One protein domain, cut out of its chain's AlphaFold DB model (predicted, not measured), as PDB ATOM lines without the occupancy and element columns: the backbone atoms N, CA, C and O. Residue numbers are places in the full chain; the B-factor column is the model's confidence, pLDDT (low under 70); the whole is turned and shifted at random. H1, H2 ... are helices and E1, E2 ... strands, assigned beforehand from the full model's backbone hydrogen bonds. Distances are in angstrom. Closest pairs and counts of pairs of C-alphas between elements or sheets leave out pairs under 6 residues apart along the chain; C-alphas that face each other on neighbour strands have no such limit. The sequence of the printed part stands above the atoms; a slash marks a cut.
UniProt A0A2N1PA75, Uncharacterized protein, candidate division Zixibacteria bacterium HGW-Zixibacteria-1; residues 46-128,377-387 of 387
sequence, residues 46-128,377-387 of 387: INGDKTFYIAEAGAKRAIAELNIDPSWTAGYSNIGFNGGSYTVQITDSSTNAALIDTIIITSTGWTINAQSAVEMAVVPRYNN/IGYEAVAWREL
ATOM      1  N   ILE A  46      23.419  17.371  24.265       91.56
ATOM      2  CA  ILE A  46      23.749  16.505  23.121       91.56
ATOM      3  C   ILE A  46      24.796  15.456  23.507       91.56
ATOM      4  O   ILE A  46      24.673  14.295  23.118       91.56
ATOM      5  N   ASN A  47      25.845  15.846  24.239       91.25
ATOM      6  CA  ASN A  47      26.870  14.890  24.655       91.25
ATOM      7  C   ASN A  47      26.342  13.917  25.719       91.25
ATOM      8  O   ASN A  47      26.697  12.745  25.644       91.25
ATOM      9  N   GLY A  48      25.486  14.373  26.639       92.00
ATOM     10  CA  GLY A  48      24.818  13.535  27.637       92.00
ATOM     11  C   GLY A  48      23.890  12.500  27.002       92.00
ATOM     12  O   GLY A  48      24.042  11.307  27.248       92.00
ATOM     13  N   ASP A  49      23.018  12.927  26.086       93.81
ATOM     14  CA  ASP A  49      22.148  12.024  25.324       93.81
ATOM     15  C   ASP A  49      22.991  11.017  24.529       93.81
ATOM     16  O   ASP A  49      22.716   9.816  24.502       93.81
ATOM     17  N   LYS A  50      24.079  11.484  23.907       95.12
ATOM     18  CA  LYS A  50      24.988  10.614  23.161       95.12
ATOM     19  C   LYS A  50      25.639   9.560  24.059       95.12
ATOM     20  O   LYS A  50      25.701   8.398  23.659       95.12
ATOM     21  N   THR A  51      26.143   9.927  25.239       96.25
ATOM     22  CA  THR A  51      26.760   8.962  26.162       96.25
ATOM     23  C   THR A  51      25.756   7.993  26.742       96.25
ATOM     24  O   THR A  51      26.081   6.814  26.873       96.25
ATOM     25  N   PHE A  52      24.538   8.455  27.004       96.44
ATOM     26  CA  PHE A  52      23.425   7.618  27.421       96.44
ATOM     27  C   PHE A  52      23.125   6.522  26.390       96.44
ATOM     28  O   PHE A  52      23.161   5.338  26.724       96.44
ATOM     29  N   TYR A  53      22.952   6.873  25.110       96.81
ATOM     30  CA  TYR A  53      22.699   5.873  24.064       96.81
ATOM     31  C   TYR A  53      23.891   4.935  23.825       96.81
ATOM     32  O   TYR A  53      23.704   3.763  23.501       96.81
ATOM     33  N   ILE A  54      25.125   5.421  23.992       97.62
ATOM     34  CA  ILE A  54      26.329   4.578  23.928       97.62
ATOM     35  C   ILE A  54      26.342   3.565  25.086       97.62
ATOM     36  O   ILE A  54      26.630   2.389  24.861       97.62
ATOM     37  N   ALA A  55      25.998   3.997  26.302       97.81
ATOM     38  CA  ALA A  55      25.868   3.120  27.459       97.81
ATOM     39  C   ALA A  55      24.761   2.072  27.234       97.81
ATOM     40  O   ALA A  55      24.992   0.878  27.423       97.81
ATOM     41  N   GLU A  56      23.592   2.487  26.741       97.19
ATOM     42  CA  GLU A  56      22.474   1.587  26.446       97.19
ATOM     43  C   GLU A  56      22.836   0.539  25.384       97.19
ATOM     44  O   GLU A  56      22.510  -0.640  25.537       97.19
ATOM     45  N   ALA A  57      23.570   0.932  24.339       97.06
ATOM     46  CA  ALA A  57      24.067   0.005  23.325       97.06
ATOM     47  C   ALA A  57      25.003  -1.058  23.925       97.06
ATOM     48  O   ALA A  57      24.892  -2.235  23.583       97.06
ATOM     49  N   GLY A  58      25.884  -0.662  24.850       97.44
ATOM     50  CA  GLY A  58      26.739  -1.591  25.587       97.44
ATOM     51  C   GLY A  58      25.937  -2.609  26.401       97.44
ATOM     52  O   GLY A  58      26.183  -3.809  26.284       97.44
ATOM     53  N   ALA A  59      24.931  -2.151  27.154       97.19
ATOM     54  CA  ALA A  59      24.067  -3.029  27.943       97.19
ATOM     55  C   ALA A  59      23.279  -4.009  27.056       97.19
ATOM     56  O   ALA A  59      23.294  -5.211  27.305       97.19
ATOM     57  N   LYS A  60      22.667  -3.529  25.964       96.44
ATOM     58  CA  LYS A  60      21.932  -4.383  25.011       96.44
ATOM     59  C   LYS A  60      22.831  -5.422  24.345       96.44
ATOM     60  O   LYS A  60      22.414  -6.562  24.166       96.44
ATOM     61  N   ARG A  61      24.069  -5.054  24.004       96.50
ATOM     62  CA  ARG A  61      25.044  -6.004  23.458       96.50
ATOM     63  C   ARG A  61      25.401  -7.092  24.469       96.50
ATOM     64  O   ARG A  61      25.503  -8.246  24.083       96.50
ATOM     65  N   ALA A  62      25.573  -6.738  25.738       96.69
ATOM     66  CA  ALA A  62      25.846  -7.714  26.788       96.69
ATOM     67  C   ALA A  62      24.689  -8.706  26.985       96.69
ATOM     68  O   ALA A  62      24.943  -9.892  27.142       96.69
ATOM     69  N   ILE A  63      23.433  -8.256  26.887       95.50
ATOM     70  CA  ILE A  63      22.268  -9.160  26.884       95.50
ATOM     71  C   ILE A  63      22.319 -10.117  25.691       95.50
ATOM     72  O   ILE A  63      22.060 -11.305  25.839       95.50
ATOM     73  N   ALA A  64      22.669  -9.616  24.503       94.69
ATOM     74  CA  ALA A  64      22.807 -10.466  23.325       94.69
ATOM     75  C   ALA A  64      23.913 -11.521  23.496       94.69
ATOM     76  O   ALA A  64      23.718 -12.657  23.082       94.69
ATOM     77  N   GLU A  65      25.034 -11.171  24.134       95.19
ATOM     78  CA  GLU A  65      26.101 -12.125  24.462       95.19
ATOM     79  C   GLU A  65      25.628 -13.171  25.484       95.19
ATOM     80  O   GLU A  65      25.827 -14.358  25.260       95.19
ATOM     81  N   LEU A  66      24.913 -12.759  26.538       92.00
ATOM     82  CA  LEU A  66      24.303 -13.671  27.520       92.00
ATOM     83  C   LEU A  66      23.266 -14.623  26.901       92.00
ATOM     84  O   LEU A  66      23.061 -15.724  27.398       92.00
ATOM     85  N   ASN A  67      22.602 -14.211  25.818       90.19
ATOM     86  CA  ASN A  67      21.686 -15.075  25.067       90.19
ATOM     87  C   ASN A  67      22.410 -16.083  24.163       90.19
ATOM     88  O   ASN A  67      21.779 -17.026  23.699       90.19
ATOM     89  N   ILE A  68      23.700 -15.878  23.888       88.19
ATOM     90  CA  ILE A  68      24.547 -16.819  23.140       88.19
ATOM     91  C   ILE A  68      25.264 -17.760  24.112       88.19
ATOM     92  O   ILE A  68      25.293 -18.968  23.893       88.19
ATOM     93  N   ASP A  69      25.831 -17.205  25.180       87.56
ATOM     94  CA  ASP A  69      26.507 -17.926  26.252       87.56
ATOM     95  C   ASP A  69      25.952 -17.457  27.610       87.56
ATOM     96  O   ASP A  69      26.411 -16.446  28.152       87.56
ATOM     97  N   PRO A  70      24.984 -18.192  28.191       86.38
ATOM     98  CA  PRO A  70      24.415 -17.877  29.500       86.38
ATOM     99  C   PRO A  70      25.430 -17.848  30.652       86.38
ATOM    100  O   PRO A  70      25.126 -17.307  31.711       86.38
ATOM    101  N   SER A  71      26.628 -18.416  30.466       85.50
ATOM    102  CA  SER A  71      27.705 -18.416  31.464       85.50
ATOM    103  C   SER A  71      28.669 -17.229  31.334       85.50
ATOM    104  O   SER A  71      29.599 -17.079  32.135       85.50
ATOM    105  N   TRP A  72      28.465 -16.360  30.339       91.38
ATOM    106  CA  TRP A  72      29.355 -15.241  30.059       91.38
ATOM    107  C   TRP A  72      29.311 -14.168  31.154       91.38
ATOM    108  O   TRP A  72      28.300 -13.517  31.401       91.38
ATOM    109  N   THR A  73      30.465 -13.911  31.769       92.12
ATOM    110  CA  THR A  73      30.620 -12.910  32.843       92.12
ATOM    111  C   THR A  73      31.735 -11.899  32.574       92.12
ATOM    112  O   THR A  73      31.971 -10.996  33.374       92.12
ATOM    113  N   ALA A  74      32.427 -12.005  31.433       94.25
ATOM    114  CA  ALA A  74      33.641 -11.229  31.169       94.25
ATOM    115  C   ALA A  74      33.392  -9.715  31.030       94.25
ATOM    116  O   ALA A  74      34.291  -8.911  31.290       94.25
ATOM    117  N   GLY A  75      32.187  -9.317  30.609       95.56
ATOM    118  CA  GLY A  75      31.868  -7.926  30.306       95.56
ATOM    119  C   GLY A  75      32.654  -7.384  29.105       95.56
ATOM    120  O   GLY A  75      33.238  -8.116  28.305       95.56
ATOM    121  N   TYR A  76      32.682  -6.060  28.974       97.69
ATOM    122  CA  TYR A  76      33.409  -5.366  27.910       97.69
ATOM    123  C   TYR A  76      34.197  -4.196  28.487       97.69
ATOM    124  O   TYR A  76      33.715  -3.527  29.394       97.69
ATOM    125  N   SER A  77      35.370  -3.894  27.930       97.31
ATOM    126  CA  SER A  77      36.208  -2.785  28.397       97.31
ATOM    127  C   SER A  77      36.599  -1.858  27.250       97.31
ATOM    128  O   SER A  77      37.217  -2.295  26.279       97.31
ATOM    129  N   ASN A  78      36.232  -0.581  27.376       95.94
ATOM    130  CA  ASN A  78      36.565   0.521  26.471       95.94
ATOM    131  C   ASN A  78      36.343   0.214  24.975       95.94
ATOM    132  O   ASN A  78      37.212   0.442  24.129       95.94
ATOM    133  N   ILE A  79      35.163  -0.304  24.640       97.88
ATOM    134  CA  ILE A  79      34.780  -0.616  23.263       97.88
ATOM    135  C   ILE A  79      34.334   0.658  22.554       97.88
ATOM    136  O   ILE A  79      33.403   1.325  22.997       97.88
ATOM    137  N   GLY A  80      34.982   0.998  21.439       96.44
ATOM    138  CA  GLY A  80      34.618   2.162  20.631       96.44
ATOM    139  C   GLY A  80      33.267   1.993  19.928       96.44
ATOM    140  O   GLY A  80      33.025   0.978  19.275       96.44
ATOM    141  N   PHE A  81      32.399   3.003  20.020       95.25
ATOM    142  CA  PHE A  81      31.086   3.013  19.375       95.25
ATOM    143  C   PHE A  81      30.628   4.444  19.057       95.25
ATOM    144  O   PHE A  81      30.616   5.313  19.926       95.25
ATOM    145  N   ASN A  82      30.274   4.705  17.794       91.00
ATOM    146  CA  ASN A  82      29.725   5.981  17.303       91.00
ATOM    147  C   ASN A  82      30.472   7.262  17.770       91.00
ATOM    148  O   ASN A  82      29.875   8.289  18.112       91.00
ATOM    149  N   GLY A  83      31.809   7.218  17.811       90.25
ATOM    150  CA  GLY A  83      32.644   8.349  18.241       90.25
ATOM    151  C   GLY A  83      32.675   8.591  19.758       90.25
ATOM    152  O   GLY A  83      32.995   9.698  20.183       90.25
ATOM    153  N   GLY A  84      32.319   7.586  20.553       95.12
ATOM    154  CA  GLY A  84      32.628   7.468  21.976       95.12
ATOM    155  C   GLY A  84      33.063   6.035  22.300       95.12
ATOM    156  O   GLY A  84      33.459   5.291  21.396       95.12
ATOM    157  N   SER A  85      32.987   5.636  23.564       97.31
ATOM    158  CA  SER A  85      33.243   4.256  23.984       97.31
ATOM    159  C   SER A  85      32.333   3.820  25.124       97.31
ATOM    160  O   SER A  85      31.721   4.657  25.781       97.31
ATOM    161  N   TYR A  86      32.232   2.516  25.362       98.00
ATOM    162  CA  TYR A  86      31.537   1.969  26.523       98.00
ATOM    163  C   TYR A  86      32.320   0.833  27.190       98.00
ATOM    164  O   TYR A  86      33.175   0.188  26.583       98.00
ATOM    165  N   THR A  87      31.980   0.567  28.445       98.38
ATOM    166  CA  THR A  87      32.474  -0.544  29.265       98.38
ATOM    167  C   THR A  87      31.264  -1.144  29.950       98.38
ATOM    168  O   THR A  87      30.441  -0.410  30.496       98.38
ATOM    169  N   VAL A  88      31.175  -2.466  29.935       98.31
ATOM    170  CA  VAL A  88      30.115  -3.226  30.591       98.31
ATOM    171  C   VAL A  88      30.720  -4.071  31.694       98.31
ATOM    172  O   VAL A  88      31.747  -4.715  31.485       98.31
ATOM    173  N   GLN A  89      30.079  -4.071  32.855       97.44
ATOM    174  CA  GLN A  89      30.387  -4.935  33.986       97.44
ATOM    175  C   GLN A  89      29.179  -5.826  34.273       97.44
ATOM    176  O   GLN A  89      28.042  -5.352  34.242       97.44
ATOM    177  N   ILE A  90      29.445  -7.103  34.538       96.81
ATOM    178  CA  ILE A  90      28.441  -8.116  34.862       96.81
ATOM    179  C   ILE A  90      28.566  -8.435  36.351       96.81
ATOM    180  O   ILE A  90      29.669  -8.621  36.857       96.81
ATOM    181  N   THR A  91      27.450  -8.433  37.071       95.31
ATOM    182  CA  THR A  91      27.383  -8.809  38.488       95.31
ATOM    183  C   THR A  91      26.283  -9.846  38.669       95.31
ATOM    184  O   THR A  91      25.129  -9.579  38.354       95.31
ATOM    185  N   ASP A  92      26.639 -11.015  39.185       93.06
ATOM    186  CA  ASP A  92      25.756 -12.169  39.379       93.06
ATOM    187  C   ASP A  92      25.817 -12.666  40.838       93.06
ATOM    188  O   ASP A  92      26.404 -12.016  41.714       93.06
ATOM    189  N   SER A  93      25.235 -13.834  41.118       91.38
ATOM    190  CA  SER A  93      25.247 -14.435  42.456       91.38
ATOM    191  C   SER A  93      26.620 -14.877  42.955       91.38
ATOM    192  O   SER A  93      26.807 -14.967  44.170       91.38
ATOM    193  N   SER A  94      27.604 -15.068  42.067       89.31
ATOM    194  CA  SER A  94      28.994 -15.328  42.468       89.31
ATOM    195  C   SER A  94      29.626 -14.104  43.141       89.31
ATOM    196  O   SER A  94      30.446 -14.239  44.049       89.31
ATOM    197  N   THR A  95      29.194 -12.905  42.737       90.12
ATOM    198  CA  THR A  95      29.648 -11.627  43.301       90.12
ATOM    199  C   THR A  95      28.719 -11.128  44.410       90.12
ATOM    200  O   THR A  95      29.178 -10.567  45.407       90.12
ATOM    201  N   ASN A  96      27.407 -11.336  44.267       90.19
ATOM    202  CA  ASN A  96      26.391 -10.940  45.237       90.19
ATOM    203  C   ASN A  96      25.300 -12.010  45.366       90.19
ATOM    204  O   ASN A  96      24.327 -12.012  44.616       90.19
ATOM    205  N   ALA A  97      25.412 -12.855  46.393       89.81
ATOM    206  CA  ALA A  97      24.487 -13.963  46.647       89.81
ATOM    207  C   ALA A  97      22.998 -13.562  46.738       89.81
ATOM    208  O   ALA A  97      22.131 -14.404  46.522       89.81
ATOM    209  N   ALA A  98      22.674 -12.292  47.025       91.88
ATOM    210  CA  ALA A  98      21.291 -11.812  47.058       91.88
ATOM    211  C   ALA A  98      20.613 -11.789  45.676       91.88
ATOM    212  O   ALA A  98      19.391 -11.690  45.605       91.88
ATOM    213  N   LEU A  99      21.389 -11.860  44.592       88.31
ATOM    214  CA  LEU A  99      20.865 -11.842  43.231       88.31
ATOM    215  C   LEU A  99      20.243 -13.181  42.804       88.31
ATOM    216  O   LEU A  99      19.390 -13.174  41.922       88.31
ATOM    217  N   ILE A 100      20.600 -14.295  43.458       88.00
ATOM    218  CA  ILE A 100      20.139 -15.654  43.122       88.00
ATOM    219  C   ILE A 100      20.416 -15.961  41.637       88.00
ATOM    220  O   ILE A 100      21.563 -16.219  41.281       88.00
ATOM    221  N   ASP A 101      19.404 -15.858  40.777       86.00
ATOM    222  CA  ASP A 101      19.507 -16.107  39.337       86.00
ATOM    223  C   ASP A 101      19.550 -14.807  38.509       86.00
ATOM    224  O   ASP A 101      19.734 -14.829  37.295       86.00
ATOM    225  N   THR A 102      19.373 -13.651  39.151       93.12
ATOM    226  CA  THR A 102      19.379 -12.338  38.494       93.12
ATOM    227  C   THR A 102      20.808 -11.915  38.162       93.12
ATOM    228  O   THR A 102      21.710 -12.028  38.989       93.12
ATOM    229  N   ILE A 103      21.010 -11.341  36.980       95.19
ATOM    230  CA  ILE A 103      22.263 -10.688  36.600       95.19
ATOM    231  C   ILE A 103      22.026  -9.183  36.492       95.19
ATOM    232  O   ILE A 103      21.050  -8.727  35.894       95.19
ATOM    233  N   ILE A 104      22.935  -8.399  37.061       96.88
ATOM    234  CA  ILE A 104      22.978  -6.948  36.911       96.88
ATOM    235  C   ILE A 104      24.048  -6.589  35.881       96.88
ATOM    236  O   ILE A 104      25.224  -6.923  36.031       96.88
ATOM    237  N   ILE A 105      23.624  -5.887  34.836       97.69
ATOM    238  CA  ILE A 105      24.471  -5.379  33.763       97.69
ATOM    239  C   ILE A 105      24.619  -3.879  33.961       97.69
ATOM    240  O   ILE A 105      23.667  -3.127  33.748       97.69
ATOM    241  N   THR A 106      25.823  -3.433  34.305       97.94
ATOM    242  CA  THR A 106      26.144  -2.007  34.414       97.94
ATOM    243  C   THR A 106      26.976  -1.595  33.213       97.94
ATOM    244  O   THR A 106      28.119  -2.027  33.059       97.94
ATOM    245  N   SER A 107      26.417  -0.747  32.356       98.31
ATOM    246  CA  SER A 107      27.103  -0.215  31.183       98.31
ATOM    247  C   SER A 107      27.351   1.273  31.355       98.31
ATOM    248  O   SER A 107      26.433   2.040  31.629       98.31
ATOM    249  N   THR A 108      28.599   1.685  31.179       98.25
ATOM    250  CA  THR A 108      29.010   3.086  31.245       98.25
ATOM    251  C   THR A 108      29.488   3.527  29.873       98.25
ATOM    252  O   THR A 108      30.336   2.860  29.282       98.25
ATOM    253  N   GLY A 109      28.948   4.634  29.367       97.50
ATOM    254  CA  GLY A 109      29.307   5.241  28.090       97.50
ATOM    255  C   GLY A 109      30.077   6.546  28.279       97.50
ATOM    256  O   GLY A 109      29.764   7.338  29.167       97.50
ATOM    257  N   TRP A 110      31.054   6.791  27.409       96.69
ATOM    258  CA  TRP A 110      31.906   7.976  27.407       96.69
ATOM    259  C   TRP A 110      31.957   8.639  26.038       96.69
ATOM    260  O   TRP A 110      32.047   7.996  24.992       96.69
ATOM    261  N   THR A 111      31.986   9.963  26.067       93.62
ATOM    262  CA  THR A 111      32.484  10.803  24.981       93.62
ATOM    263  C   THR A 111      33.598  11.678  25.544       93.62
ATOM    264  O   THR A 111      33.916  11.617  26.729       93.62
ATOM    265  N   ILE A 112      34.208  12.516  24.710       85.88
ATOM    266  CA  ILE A 112      35.290  13.401  25.155       85.88
ATOM    267  C   ILE A 112      34.868  14.381  26.272       85.88
ATOM    268  O   ILE A 112      35.726  14.809  27.034       85.88
ATOM    269  N   ASN A 113      33.571  14.704  26.400       85.62
ATOM    270  CA  ASN A 113      33.072  15.728  27.333       85.62
ATOM    271  C   ASN A 113      31.912  15.276  28.236       85.62
ATOM    272  O   ASN A 113      31.382  16.097  28.979       85.62
ATOM    273  N   ALA A 114      31.486  14.014  28.167       93.56
ATOM    274  CA  ALA A 114      30.375  13.513  28.972       93.56
ATOM    275  C   ALA A 114      30.562  12.037  29.335       93.56
ATOM    276  O   ALA A 114      31.327  11.310  28.690       93.56
ATOM    277  N   GLN A 115      29.817  11.608  30.350       95.56
ATOM    278  CA  GLN A 115      29.702  10.228  30.796       95.56
ATOM    279  C   GLN A 115      28.269   9.982  31.269       95.56
ATOM    280  O   GLN A 115      27.709  10.825  31.965       95.56
ATOM    281  N   SER A 116      27.724   8.814  30.939       96.62
ATOM    282  CA  SER A 116      26.441   8.328  31.460       96.62
ATOM    283  C   SER A 116      26.563   6.845  31.786       96.62
ATOM    284  O   SER A 116      27.340   6.135  31.143       96.62
ATOM    285  N   ALA A 117      25.797   6.365  32.761       97.69
ATOM    286  CA  ALA A 117      25.739   4.952  33.100       97.69
ATOM    287  C   ALA A 117      24.289   4.472  33.163       97.69
ATOM    288  O   ALA A 117      23.391   5.194  33.588       97.69
ATOM    289  N   VAL A 118      24.075   3.239  32.720       97.88
ATOM    290  CA  VAL A 118      22.790   2.549  32.794       97.88
ATOM    291  C   VAL A 118      22.985   1.202  33.466       97.88
ATOM    292  O   VAL A 118      24.023   0.553  33.313       97.88
ATOM    293  N   GLU A 119      21.960   0.775  34.185       98.00
ATOM    294  CA  GLU A 119      21.895  -0.522  34.837       98.00
ATOM    295  C   GLU A 119      20.661  -1.274  34.335       98.00
ATOM    296  O   GLU A 119      19.553  -0.730  34.312       98.00
ATOM    297  N   MET A 120      20.852  -2.529  33.932       97.44
ATOM    298  CA  MET A 120      19.770  -3.448  33.587       97.44
ATOM    299  C   MET A 120      19.818  -4.661  34.505       97.44
ATOM    300  O   MET A 120      20.878  -5.263  34.670       97.44
ATOM    301  N   ALA A 121      18.673  -5.034  35.069       96.62
ATOM    302  CA  ALA A 121      18.518  -6.324  35.728       96.62
ATOM    303  C   ALA A 121      17.906  -7.303  34.733       96.62
ATOM    304  O   ALA A 121      16.859  -7.016  34.141       96.62
ATOM    305  N   VAL A 122      18.559  -8.445  34.559       95.75
ATOM    306  CA  VAL A 122      18.104  -9.514  33.675       95.75
ATOM    307  C   VAL A 122      17.886 -10.799  34.463       95.75
ATOM    308  O   VAL A 122      18.619 -11.084  35.409       95.75
ATOM    309  N   VAL A 123      16.875 -11.569  34.078       92.62
ATOM    310  CA  VAL A 123      16.553 -12.875  34.675       92.62
ATOM    311  C   VAL A 123      16.639 -13.962  33.610       92.62
ATOM    312  O   VAL A 123      16.407 -13.666  32.432       92.62
ATOM    313  N   PRO A 124      16.990 -15.202  33.980       88.25
ATOM    314  CA  PRO A 124      17.079 -16.289  33.025       88.25
ATOM    315  C   PRO A 124      15.702 -16.639  32.476       88.25
ATOM    316  O   PRO A 124      14.702 -16.705  33.195       88.25
ATOM    317  N   ARG A 125      15.682 -16.923  31.182       83.44
ATOM    318  CA  ARG A 125      14.591 -17.597  30.499       83.44
ATOM    319  C   ARG A 125      14.907 -19.082  30.470       83.44
ATOM    320  O   ARG A 125      16.021 -19.484  30.141       83.44
ATOM    321  N   TYR A 126      13.909 -19.887  30.797       79.50
ATOM    322  CA  TYR A 126      14.031 -21.339  30.824       79.50
ATOM    323  C   TYR A 126      13.236 -21.961  29.686       79.50
ATOM    324  O   TYR A 126      12.190 -21.426  29.298       79.50
ATOM    325  N   ASN A 127      13.706 -23.105  29.194       80.00
ATOM    326  CA  ASN A 127      12.909 -23.941  28.312       80.00
ATOM    327  C   ASN A 127      11.865 -24.731  29.127       80.00
ATOM    328  O   ASN A 127      12.219 -25.543  29.986       80.00
ATOM    329  N   ASN A 128      10.587 -24.478  28.832       88.44
ATOM    330  CA  ASN A 128       9.435 -25.219  29.345       88.44
ATOM    331  C   ASN A 128       8.726 -25.897  28.160       88.44
ATOM    332  O   ASN A 128       7.779 -25.318  27.616       88.44
ATOM    333  N   ILE A 377      17.964 -20.745  28.314       73.69
ATOM    334  CA  ILE A 377      17.940 -20.439  26.872       73.69
ATOM    335  C   ILE A 377      18.256 -18.968  26.580       73.69
ATOM    336  O   ILE A 377      18.115 -18.487  25.457       73.69
ATOM    337  N   GLY A 378      18.631 -18.227  27.619       81.62
ATOM    338  CA  GLY A 378      19.014 -16.826  27.564       81.62
ATOM    339  C   GLY A 378      18.482 -16.052  28.760       81.62
ATOM    340  O   GLY A 378      18.039 -16.617  29.756       81.62
ATOM    341  N   TYR A 379      18.498 -14.737  28.639       89.75
ATOM    342  CA  TYR A 379      18.100 -13.775  29.645       89.75
ATOM    343  C   TYR A 379      17.147 -12.737  29.050       89.75
ATOM    344  O   TYR A 379      17.245 -12.344  27.885       89.75
ATOM    345  N   GLU A 380      16.230 -12.252  29.877       91.44
ATOM    346  CA  GLU A 380      15.374 -11.112  29.559       91.44
ATOM    347  C   GLU A 380      15.556  -9.983  30.563       91.44
ATOM    348  O   GLU A 380      15.701 -10.213  31.762       91.44
ATOM    349  N   ALA A 381      15.549  -8.746  30.066       93.31
ATOM    350  CA  ALA A 381      15.598  -7.567  30.916       93.31
ATOM    351  C   ALA A 381      14.242  -7.331  31.582       93.31
ATOM    352  O   ALA A 381      13.234  -7.144  30.905       93.31
ATOM    353  N   VAL A 382      14.245  -7.283  32.913       95.44
ATOM    354  CA  VAL A 382      13.047  -7.053  33.738       95.44
ATOM    355  C   VAL A 382      13.053  -5.692  34.418       95.44
ATOM    356  O   VAL A 382      11.999  -5.189  34.800       95.44
ATOM    357  N   ALA A 383      14.226  -5.073  34.562       94.81
ATOM    358  CA  ALA A 383      14.344  -3.726  35.092       94.81
ATOM    359  C   ALA A 383      15.437  -2.939  34.375       94.81
ATOM    360  O   ALA A 383      16.433  -3.491  33.906       94.81
ATOM    361  N   TRP A 384      15.239  -1.627  34.332       94.75
ATOM    362  CA  TRP A 384      16.149  -0.671  33.727       94.75
ATOM    363  C   TRP A 384      16.173   0.605  34.566       94.75
ATOM    364  O   TRP A 384      15.116   1.080  34.994       94.75
ATOM    365  N   ARG A 385      17.359   1.173  34.782       96.25
ATOM    366  CA  ARG A 385      17.513   2.525  35.328       96.25
ATOM    367  C   ARG A 385      18.758   3.218  34.787       96.25
ATOM    368  O   ARG A 385      19.768   2.579  34.500       96.25
ATOM    369  N   GLU A 386      18.684   4.537  34.715       93.50
ATOM    370  CA  GLU A 386      19.848   5.411  34.576       93.50
ATOM    371  C   GLU A 386      20.470   5.656  35.961       93.50
ATOM    372  O   GLU A 386      19.741   5.701  36.960       93.50
ATOM    373  N   LEU A 387      21.802   5.753  36.027       90.94
ATOM    374  CA  LEU A 387      22.571   5.932  37.266       90.94
ATOM    375  C   LEU A 387      23.103   7.354  37.444       90.94
ATOM    376  O   LEU A 387      23.577   7.940  36.443       90.94
TER     377      LEU A 387
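This is residues 46 to 128 and 377 to 387 of the 387 residues of an uncharacterized protein of candidate division Zixibacteria bacterium HGW-Zixibacteria-1 (UniProt A0A2N1PA75). A strongly twisted sheet of five antiparallel strands, E1 to E5, curls round one long helix, H1, which packs on one face of it and leaves the other face without a named helix. The long E4 and the helix run with the longest axis of an elongated outline, spanning 45 by 24 by 20 A. The printed part has 94 residues, with H1 first and then E1, E2, E3, E4 and E5, which stand in that same order across the sheet. The class is mixed, helices and strands, and the whole is compact, with a radius of gyration of the C-alphas of 13.4 A.

Find C-alpha 46 at (23.749, 16.505, 23.121); from there H1, residues 46 to 66, runs 30.5 A to C-alpha 66 at (24.303, -13.671, 27.520). Next come E1, residues 76 to 81, 12.2 A long, and E2, residues 84 to 91, 23.8 A. E3 takes residues 103 to 110, 22.9 A. E4, the longest strand, takes residues 115 to 126, 35.2 A. Past the cut, E5 runs from residue 377 to 386, 27.0 A, and ends at C-alpha 386, at (19.848, 5.411, 34.576); it bends by 53 degrees at residue 383.

Begin with the sheet, whose edge strands are E1 and E5. E1 to E4 form a meander, each strand the antiparallel neighbour of the one before. In the hairpin of E1 and E2, at 152 degrees, look at N 79 and O 86, 2.8 A apart. In the hairpin of E2 and E3, at 162 degrees, N 89 and O 106 are 2.8 A apart. In the hairpin of E3 and E4, at 154 degrees, N 105 and O 120 are 2.8 A apart. E5 is antiparallel to E4 at 148 degrees, with N 125 and O 378 at 2.8 A; these four pairs are within hydrogen-bond range. H1 is on the sheet, in two layers, a helix on one face of a sheet. Its closest C-alphas to E3 are those of Ala 55 and Gly 109, 4.1 A apart; to E4, those of Phe 52 and Ser 116, 5.1 A. In H1 every O i to N i+4 pair is within hydrogen-bond range. E1 is apart from E4 and E5.

The two C-alphas farthest apart are those of Asn 113 and Asn 128, 47.3 A. Residues 129 to 376 are not printed, and C-alphas 128 and 377 are 10.1 A apart across this cut. The link E2 to E3, 11 residues, is long. The mean pLDDT of the printed part is 93.3, and no printed residue is under 70.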